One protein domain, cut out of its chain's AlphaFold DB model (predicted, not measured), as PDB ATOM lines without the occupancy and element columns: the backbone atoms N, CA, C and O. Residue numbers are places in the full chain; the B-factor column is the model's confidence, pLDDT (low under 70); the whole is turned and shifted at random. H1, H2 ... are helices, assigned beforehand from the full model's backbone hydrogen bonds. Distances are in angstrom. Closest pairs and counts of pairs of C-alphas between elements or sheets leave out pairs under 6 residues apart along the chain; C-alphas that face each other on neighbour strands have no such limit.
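What this domain is: This is residues 84 to 111 and 118 to 155 of the 1084 residues of an uncharacterized protein of Candidatus Kaiserbacteria bacterium RIFCSPLOWO2_01_FULL_53_17 (UniProt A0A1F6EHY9). The domain has little regular structure: two helices, H1 and H2, are set steeply aslant to each other, and long loops make up much of the rest of a rounded body. Residues 84 to 96 loop round to the start of H1, and residues 136 to 155 fold back past H2. The printed part has 66 residues with two named helices, H1 then H2, and no named strand; the class is all helix, with 25 residues in named elements. It is compact, with a radius of gyration of the C-alphas of 10.6 A and spans of 27 by 23 by 20 A.

How they stand to each other: H2, residues 123 to 135, touches H1, residues 97 to 108, which meets it with residues 103 to 106 alone. Their closest C-alphas, those of Ala 128 and Leu 106, are 6.6 A apart. They run the same way at a steep tilt of 53 degrees. In H1 and H2 every O i to N i+4 pair is within hydrogen-bond range.

Where its parts are: H2 measures 18.2 A from first to last C-alpha and ends with C-alpha 135 at (-44.402, 5.817, -45.908). H1 measures 16.4 A and begins with C-alpha 97 at (-27.150, -9.905, -38.704).

The domain as a whole: The C-alphas farthest apart, those of Gly 108 and Ser 146, are 27.6 A apart. Residues 112 to 117 are not printed, within the link from H1 to H2; C-alphas 111 and 118 are 15.3 A apart across this cut. Mean pLDDT of the printed part is 90.0, and no printed residue is under 70.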
ATOM      1  N   PRO A  84     -35.267  -3.318 -34.186       86.56
ATOM      2  CA  PRO A  84     -33.875  -3.702 -34.370       86.56
ATOM      3  C   PRO A  84     -32.934  -2.516 -34.107       86.56
ATOM      4  O   PRO A  84     -33.042  -1.457 -34.728       86.56
ATOM      5  N   ILE A  85     -31.953  -2.715 -33.226       81.81
ATOM      6  CA  ILE A  85     -30.890  -1.734 -32.982       81.81
ATOM      7  C   ILE A  85     -29.853  -1.840 -34.104       81.81
ATOM      8  O   ILE A  85     -28.981  -2.707 -34.094       81.81
ATOM      9  N   ILE A  86     -29.936  -0.931 -35.073       90.62
ATOM     10  CA  ILE A  86     -28.955  -0.797 -36.153       90.62
ATOM     11  C   ILE A  86     -27.957   0.295 -35.752       90.62
ATOM     12  O   ILE A  86     -28.349   1.425 -35.469       90.62
ATOM     13  N   THR A  87     -26.660  -0.023 -35.727       85.06
ATOM     14  CA  THR A  87     -25.608   0.892 -35.237       85.06
ATOM     15  C   THR A  87     -24.801   1.569 -36.351       85.06
ATOM     16  O   THR A  87     -24.304   2.678 -36.158       85.06
ATOM     17  N   ARG A  88     -24.710   0.959 -37.543       89.50
ATOM     18  CA  ARG A  88     -23.973   1.481 -38.714       89.50
ATOM     19  C   ARG A  88     -24.898   1.887 -39.870       89.50
ATOM     20  O   ARG A  88     -26.069   1.519 -39.902       89.50
ATOM     21  N   ARG A  89     -24.377   2.648 -40.845       94.25
ATOM     22  CA  ARG A  89     -25.077   2.892 -42.125       94.25
ATOM     23  C   ARG A  89     -25.145   1.571 -42.896       94.25
ATOM     24  O   ARG A  89     -24.103   0.956 -43.096       94.25
ATOM     25  N   LEU A  90     -26.342   1.170 -43.329       96.25
ATOM     26  CA  LEU A  90     -26.537   0.017 -44.217       96.25
ATOM     27  C   LEU A  90     -26.911   0.486 -45.626       96.25
ATOM     28  O   LEU A  90     -27.755   1.373 -45.787       96.25
ATOM     29  N   THR A  91     -26.262  -0.100 -46.630       93.38
ATOM     30  CA  THR A  91     -26.397   0.222 -48.061       93.38
ATOM     31  C   THR A  91     -26.287  -1.042 -48.910       93.38
ATOM     32  O   THR A  91     -25.880  -2.097 -48.416       93.38
ATOM     33  N   LEU A  92     -26.610  -0.914 -50.200       91.44
ATOM     34  CA  LEU A  92     -26.473  -1.973 -51.200       91.44
ATOM     35  C   LEU A  92     -25.100  -2.672 -51.117       91.44
ATOM     36  O   LEU A  92     -24.071  -2.012 -50.976       91.44
ATOM     37  N   GLY A  93     -25.099  -4.004 -51.183       85.81
ATOM     38  CA  GLY A  93     -23.894  -4.840 -51.135       85.81
ATOM     39  C   GLY A  93     -23.483  -5.319 -49.733       85.81
ATOM     40  O   GLY A  93     -22.682  -6.244 -49.616       85.81
ATOM     41  N   MET A  94     -24.033  -4.749 -48.654       90.94
ATOM     42  CA  MET A  94     -23.673  -5.151 -47.286       90.94
ATOM     43  C   MET A  94     -24.268  -6.502 -46.862       90.94
ATOM     44  O   MET A  94     -25.357  -6.879 -47.283       90.94
ATOM     45  N   ARG A  95     -23.575  -7.205 -45.956       95.69
ATOM     46  CA  ARG A  95     -24.066  -8.407 -45.256       95.69
ATOM     47  C   ARG A  95     -23.945  -8.248 -43.736       95.69
ATOM     48  O   ARG A  95     -23.132  -7.437 -43.277       95.69
ATOM     49  N   GLY A  96     -24.733  -9.012 -42.977       87.75
ATOM     50  CA  GLY A  96     -24.636  -9.113 -41.512       87.75
ATOM     51  C   GLY A  96     -25.972  -9.385 -40.810       87.75
ATOM     52  O   GLY A  96     -27.035  -9.243 -41.410       87.75
ATOM     53  N   GLU A  97     -25.931  -9.730 -39.519       88.25
ATOM     54  CA  GLU A  97     -27.150  -9.905 -38.704       88.25
ATOM     55  C   GLU A  97     -27.961  -8.615 -38.543       88.25
ATOM     56  O   GLU A  97     -29.175  -8.669 -38.380       88.25
ATOM     57  N   ASP A  98     -27.330  -7.445 -38.644       87.00
ATOM     58  CA  ASP A  98     -28.030  -6.159 -38.670       87.00
ATOM     59  C   ASP A  98     -28.844  -5.955 -39.959       87.00
ATOM     60  O   ASP A  98     -29.918  -5.353 -39.923       87.00
ATOM     61  N   VAL A  99     -28.394  -6.526 -41.080       94.69
ATOM     62  CA  VAL A  99     -29.186  -6.629 -42.313       94.69
ATOM     63  C   VAL A  99     -30.328  -7.632 -42.140       94.69
ATOM     64  O   VAL A  99     -31.458  -7.321 -42.510       94.69
ATOM     65  N   SER A 100     -30.080  -8.797 -41.532       93.12
ATOM     66  CA  SER A 100     -31.134  -9.778 -41.225       93.12
ATOM     67  C   SER A 100     -32.208  -9.189 -40.297       93.12
ATOM     68  O   SER A 100     -33.401  -9.385 -40.512       93.12
ATOM     69  N   ALA A 101     -31.804  -8.430 -39.276       89.81
ATOM     70  CA  ALA A 101     -32.696  -7.754 -38.337       89.81
ATOM     71  C   ALA A 101     -33.510  -6.635 -39.010       89.81
ATOM     72  O   ALA A 101     -34.719  -6.547 -38.791       89.81
ATOM     73  N   LEU A 102     -32.881  -5.839 -39.884       94.12
ATOM     74  CA  LEU A 102     -33.571  -4.863 -40.730       94.12
ATOM     75  C   LEU A 102     -34.623  -5.534 -41.623       94.12
ATOM     76  O   LEU A 102     -35.758  -5.071 -41.674       94.12
ATOM     77  N   GLN A 103     -34.264  -6.618 -42.317       94.62
ATOM     78  CA  GLN A 103     -35.185  -7.348 -43.190       94.62
ATOM     79  C   GLN A 103     -36.383  -7.888 -42.397       94.62
ATOM     80  O   GLN A 103     -37.514  -7.657 -42.807       94.62
ATOM     81  N   ARG A 104     -36.163  -8.512 -41.226       90.88
ATOM     82  CA  ARG A 104     -37.243  -9.013 -40.346       90.88
ATOM     83  C   ARG A 104     -38.209  -7.895 -39.932       90.88
ATOM     84  O   ARG A 104     -39.420  -8.083 -39.994       90.88
ATOM     85  N   PHE A 105     -37.679  -6.730 -39.556       90.81
ATOM     86  CA  PHE A 105     -38.484  -5.549 -39.232       90.81
ATOM     87  C   PHE A 105     -39.297  -5.055 -40.433       90.81
ATOM     88  O   PHE A 105     -40.502  -4.856 -40.307       90.81
ATOM     89  N   LEU A 106     -38.670  -4.927 -41.607       90.06
ATOM     90  CA  LEU A 106     -39.345  -4.482 -42.828       90.06
ATOM     91  C   LEU A 106     -40.373  -5.502 -43.351       90.06
ATOM     92  O   LEU A 106     -41.339  -5.104 -43.998       90.06
ATOM     93  N   THR A 107     -40.214  -6.799 -43.064       87.06
ATOM     94  CA  THR A 107     -41.267  -7.806 -43.284       87.06
ATOM     95  C   THR A 107     -42.446  -7.545 -42.351       87.06
ATOM     96  O   THR A 107     -43.589  -7.519 -42.798       87.06
ATOM     97  N   GLY A 108     -42.178  -7.296 -41.062       79.25
ATOM     98  CA  GLY A 108     -43.203  -6.990 -40.059       79.25
ATOM     99  C   GLY A 108     -43.995  -5.707 -40.339       79.25
ATOM    100  O   GLY A 108     -45.158  -5.620 -39.959       79.25
ATOM    101  N   THR A 109     -43.407  -4.736 -41.045       80.75
ATOM    102  CA  THR A 109     -44.101  -3.524 -41.513       80.75
ATOM    103  C   THR A 109     -44.702  -3.645 -42.920       80.75
ATOM    104  O   THR A 109     -45.302  -2.685 -43.400       80.75
ATOM    105  N   GLY A 110     -44.552  -4.795 -43.590       83.06
ATOM    106  CA  GLY A 110     -45.052  -5.046 -44.948       83.06
ATOM    107  C   GLY A 110     -44.248  -4.390 -46.081       83.06
ATOM    108  O   GLY A 110     -44.639  -4.485 -47.243       83.06
ATOM    109  N   ASP A 111     -43.121  -3.740 -45.785       87.56
ATOM    110  CA  ASP A 111     -42.302  -3.042 -46.782       87.56
ATOM    111  C   ASP A 111     -41.373  -4.009 -47.563       87.56
ATOM    112  O   ASP A 111     -41.071  -3.769 -48.742       87.56
ATOM    113  N   THR A 118     -32.352 -12.970 -46.001       89.56
ATOM    114  CA  THR A 118     -31.072 -13.387 -46.602       89.56
ATOM    115  C   THR A 118     -29.830 -12.882 -45.870       89.56
ATOM    116  O   THR A 118     -28.718 -13.316 -46.175       89.56
ATOM    117  N   GLY A 119     -29.976 -11.890 -44.984       89.31
ATOM    118  CA  GLY A 119     -28.844 -11.183 -44.374       89.31
ATOM    119  C   GLY A 119     -27.974 -10.415 -45.380       89.31
ATOM    120  O   GLY A 119     -26.876  -9.980 -45.032       89.31
ATOM    121  N   TYR A 120     -28.446 -10.244 -46.624       94.25
ATOM    122  CA  TYR A 120     -27.790  -9.496 -47.695       94.25
ATOM    123  C   TYR A 120     -28.629  -8.297 -48.136       94.25
ATOM    124  O   TYR A 120     -29.772  -8.426 -48.580       94.25
ATOM    125  N   PHE A 121     -28.026  -7.112 -48.076       94.38
ATOM    126  CA  PHE A 121     -28.634  -5.853 -48.470       94.38
ATOM    127  C   PHE A 121     -28.547  -5.734 -49.996       94.38
ATOM    128  O   PHE A 121     -27.755  -4.971 -50.543       94.38
ATOM    129  N   GLY A 122     -29.329  -6.557 -50.694       86.19
ATOM    130  CA  GLY A 122     -29.555  -6.463 -52.135       86.19
ATOM    131  C   GLY A 122     -30.607  -5.407 -52.495       86.19
ATOM    132  O   GLY A 122     -31.194  -4.768 -51.616       86.19
ATOM    133  N   LEU A 123     -30.895  -5.272 -53.794       83.75
ATOM    134  CA  LEU A 123     -31.843  -4.283 -54.333       83.75
ATOM    135  C   LEU A 123     -33.237  -4.366 -53.686       83.75
ATOM    136  O   LEU A 123     -33.845  -3.338 -53.412       83.75
ATOM    137  N   VAL A 124     -33.716  -5.567 -53.343       87.69
ATOM    138  CA  VAL A 124     -35.020  -5.746 -52.672       87.69
ATOM    139  C   VAL A 124     -35.018  -5.187 -51.239       87.69
ATOM    140  O   VAL A 124     -36.007  -4.609 -50.795       87.69
ATOM    141  N   THR A 125     -33.890  -5.279 -50.524       94.56
ATOM    142  CA  THR A 125     -33.740  -4.665 -49.188       94.56
ATOM    143  C   THR A 125     -33.680  -3.142 -49.304       94.56
ATOM    144  O   THR A 125     -34.320  -2.435 -48.530       94.56
ATOM    145  N   GLN A 126     -32.977  -2.632 -50.318       95.31
ATOM    146  CA  GLN A 126     -32.937  -1.206 -50.635       95.31
ATOM    147  C   GLN A 126     -34.329  -0.640 -50.958       95.31
ATOM    148  O   GLN A 126     -34.703   0.393 -50.406       95.31
ATOM    149  N   GLN A 127     -35.118  -1.333 -51.781       88.38
ATOM    150  CA  GLN A 127     -36.495  -0.945 -52.112       88.38
ATOM    151  C   GLN A 127     -37.433  -0.998 -50.899       88.38
ATOM    152  O   GLN A 127     -38.282  -0.124 -50.744       88.38
ATOM    153  N   ALA A 128     -37.271  -1.974 -50.005       93.69
ATOM    154  CA  ALA A 128     -38.036  -2.018 -48.761       93.69
ATOM    155  C   ALA A 128     -37.697  -0.841 -47.827       93.69
ATOM    156  O   ALA A 128     -38.596  -0.232 -47.254       93.69
ATOM    157  N   VAL A 129     -36.418  -0.450 -47.740       95.88
ATOM    158  CA  VAL A 129     -36.006   0.771 -47.025       95.88
ATOM    159  C   VAL A 129     -36.600   2.026 -47.677       95.88
ATOM    160  O   VAL A 129     -37.061   2.904 -46.955       95.88
ATOM    161  N   GLN A 130     -36.660   2.100 -49.012       94.19
ATOM    162  CA  GLN A 130     -37.311   3.205 -49.734       94.19
ATOM    163  C   GLN A 130     -38.809   3.300 -49.412       94.19
ATOM    164  O   GLN A 130     -39.285   4.375 -49.055       94.19
ATOM    165  N   ARG A 131     -39.548   2.183 -49.464       92.06
ATOM    166  CA  ARG A 131     -40.977   2.136 -49.092       92.06
ATOM    167  C   ARG A 131     -41.198   2.594 -47.655       92.06
ATOM    168  O   ARG A 131     -42.007   3.490 -47.429       92.06
ATOM    169  N   TYR A 132     -40.412   2.059 -46.719       94.38
ATOM    170  CA  TYR A 132     -40.450   2.460 -45.319       94.38
ATOM    171  C   TYR A 132     -40.197   3.966 -45.155       94.38
ATOM    172  O   TYR A 132     -41.000   4.650 -44.523       94.38
ATOM    173  N   GLN A 133     -39.136   4.510 -45.765       96.31
ATOM    174  CA  GLN A 133     -38.788   5.936 -45.699       96.31
ATOM    175  C   GLN A 133     -39.861   6.847 -46.309       96.31
ATOM    176  O   GLN A 133     -40.157   7.893 -45.731       96.31
ATOM    177  N   ALA A 134     -40.464   6.454 -47.434       88.00
ATOM    178  CA  ALA A 134     -41.523   7.220 -48.082       88.00
ATOM    179  C   ALA A 134     -42.815   7.205 -47.249       88.00
ATOM    180  O   ALA A 134     -43.413   8.252 -47.011       88.00
ATOM    181  N   ARG A 135     -43.207   6.029 -46.740       92.19
ATOM    182  CA  ARG A 135     -44.402   5.817 -45.908       92.19
ATOM    183  C   ARG A 135     -44.309   6.492 -44.536       92.19
ATOM    184  O   ARG A 135     -45.329   6.902 -43.996       92.19
ATOM    185  N   THR A 136     -43.106   6.608 -43.975       84.12
ATOM    186  CA  THR A 136     -42.845   7.272 -42.680       84.12
ATOM    187  C   THR A 136     -42.445   8.746 -42.811       84.12
ATOM    188  O   THR A 136     -42.161   9.389 -41.804       84.12
ATOM    189  N   GLY A 137     -42.432   9.306 -44.026       86.94
ATOM    190  CA  GLY A 137     -42.145  10.726 -44.262       86.94
ATOM    191  C   GLY A 137     -40.679  11.140 -44.075       86.94
ATOM    192  O   GLY A 137     -40.397  12.330 -43.981       86.94
ATOM    193  N   ILE A 138     -39.740  10.187 -44.029       91.50
ATOM    194  CA  ILE A 138     -38.302  10.463 -43.872       91.50
ATOM    195  C   ILE A 138     -37.729  11.043 -45.168       91.50
ATOM    196  O   ILE A 138     -37.011  12.039 -45.141       91.50
ATOM    197  N   VAL A 139     -38.010  10.383 -46.296       92.38
ATOM    198  CA  VAL A 139     -37.611  10.789 -47.651       92.38
ATOM    199  C   VAL A 139     -38.335   9.908 -48.674       92.38
ATOM    200  O   VAL A 139     -38.439   8.699 -48.485       92.38
ATOM    201  N   SER A 140     -38.832  10.502 -49.762       90.31
ATOM    202  CA  SER A 140     -39.600   9.812 -50.817       90.31
ATOM    203  C   SER A 140     -38.949   9.850 -52.208       90.31
ATOM    204  O   SER A 140     -39.500   9.294 -53.158       90.31
ATOM    205  N   SER A 141     -37.791  10.500 -52.359       84.56
ATOM    206  CA  SER A 141     -37.083  10.633 -53.639       84.56
ATOM    207  C   SER A 141     -35.576  10.890 -53.465       84.56
ATOM    208  O   SER A 141     -35.085  11.165 -52.368       84.56
ATOM    209  N   GLY A 142     -34.823  10.783 -54.564       87.81
ATOM    210  CA  GLY A 142     -33.361  10.909 -54.590       87.81
ATOM    211  C   GLY A 142     -32.649   9.554 -54.536       87.81
ATOM    212  O   GLY A 142     -33.171   8.553 -55.021       87.81
ATOM    213  N   THR A 143     -31.433   9.523 -53.991       87.38
ATOM    214  CA  THR A 143     -30.552   8.340 -53.988       87.38
ATOM    215  C   THR A 143     -29.924   8.100 -52.608       87.38
ATOM    216  O   THR A 143     -29.898   9.023 -51.784       87.38
ATOM    217  N   PRO A 144     -29.340   6.909 -52.354       87.44
ATOM    218  CA  PRO A 144     -28.618   6.597 -51.119       87.44
ATOM    219  C   PRO A 144     -27.572   7.629 -50.693       87.44
ATOM    220  O   PRO A 144     -27.345   7.777 -49.491       87.44
ATOM    221  N   ASP A 145     -26.948   8.319 -51.654       82.50
ATOM    222  CA  ASP A 145     -25.848   9.265 -51.429       82.50
ATOM    223  C   ASP A 145     -26.250  10.741 -51.558       82.50
ATOM    224  O   ASP A 145     -25.555  11.596 -51.020       82.50
ATOM    225  N   SER A 146     -27.372  11.053 -52.219       86.50
ATOM    226  CA  SER A 146     -27.882  12.434 -52.318       86.50
ATOM    227  C   SER A 146     -28.854  12.791 -51.193       86.50
ATOM    228  O   SER A 146     -28.742  13.861 -50.604       86.50
ATOM    229  N   THR A 147     -29.797  11.900 -50.877       87.88
ATOM    230  CA  THR A 147     -30.873  12.143 -49.896       87.88
ATOM    231  C   THR A 147     -30.971  11.055 -48.825       87.88
ATOM    232  O   THR A 147     -31.746  11.179 -47.881       87.88
ATOM    233  N   GLY A 148     -30.198   9.971 -48.954       87.25
ATOM    234  CA  GLY A 148     -30.316   8.786 -48.102       87.25
ATOM    235  C   GLY A 148     -31.442   7.829 -48.513       87.25
ATOM    236  O   GLY A 148     -31.653   6.825 -47.827       87.25
ATOM    237  N   TYR A 149     -32.148   8.092 -49.618       95.06
ATOM    238  CA  TYR A 149     -33.271   7.269 -50.072       95.06
ATOM    239  C   TYR A 149     -32.804   5.871 -50.505       95.06
ATOM    240  O   TYR A 149     -32.090   5.712 -51.495       95.06
ATOM    241  N   GLY A 150     -33.182   4.838 -49.748       93.12
ATOM    242  CA  GLY A 150     -32.687   3.467 -49.907       93.12
ATOM    243  C   GLY A 150     -31.379   3.154 -49.172       93.12
ATOM    244  O   GLY A 150     -30.723   2.159 -49.493       93.12
ATOM    245  N   ALA A 151     -30.992   3.975 -48.193       96.19
ATOM    246  CA  ALA A 151     -29.924   3.694 -47.236       96.19
ATOM    247  C   ALA A 151     -30.415   3.871 -45.795       96.19
ATOM    248  O   ALA A 151     -31.141   4.811 -45.480       96.19
ATOM    249  N   VAL A 152     -29.943   3.029 -44.876       96.00
ATOM    250  CA  VAL A 152     -30.273   3.146 -43.446       96.00
ATOM    251  C   VAL A 152     -29.330   4.158 -42.779       96.00
ATOM    252  O   VAL A 152     -28.391   3.823 -42.049       96.00
ATOM    253  N   GLY A 153     -29.545   5.433 -43.114       92.12
ATOM    254  CA  GLY A 153     -28.856   6.593 -42.540       92.12
ATOM    255  C   GLY A 153     -29.308   6.922 -41.106       92.12
ATOM    256  O   GLY A 153     -30.220   6.275 -40.595       92.12
ATOM    257  N   PRO A 154     -28.690   7.920 -40.439       91.06
ATOM    258  CA  PRO A 154     -28.993   8.271 -39.045       91.06
ATOM    259  C   PRO A 154     -30.488   8.479 -38.766       91.06
ATOM    260  O   PRO A 154     -31.026   7.846 -37.864       91.06
ATOM    261  N   THR A 155     -31.177   9.266 -39.596       89.31
ATOM    262  CA  THR A 155     -32.617   9.553 -39.463       89.31
ATOM    263  C   THR A 155     -33.480   8.295 -39.576       89.31
ATOM    264  O   THR A 155     -34.425   8.111 -38.817       89.31
TER     265      THR A 155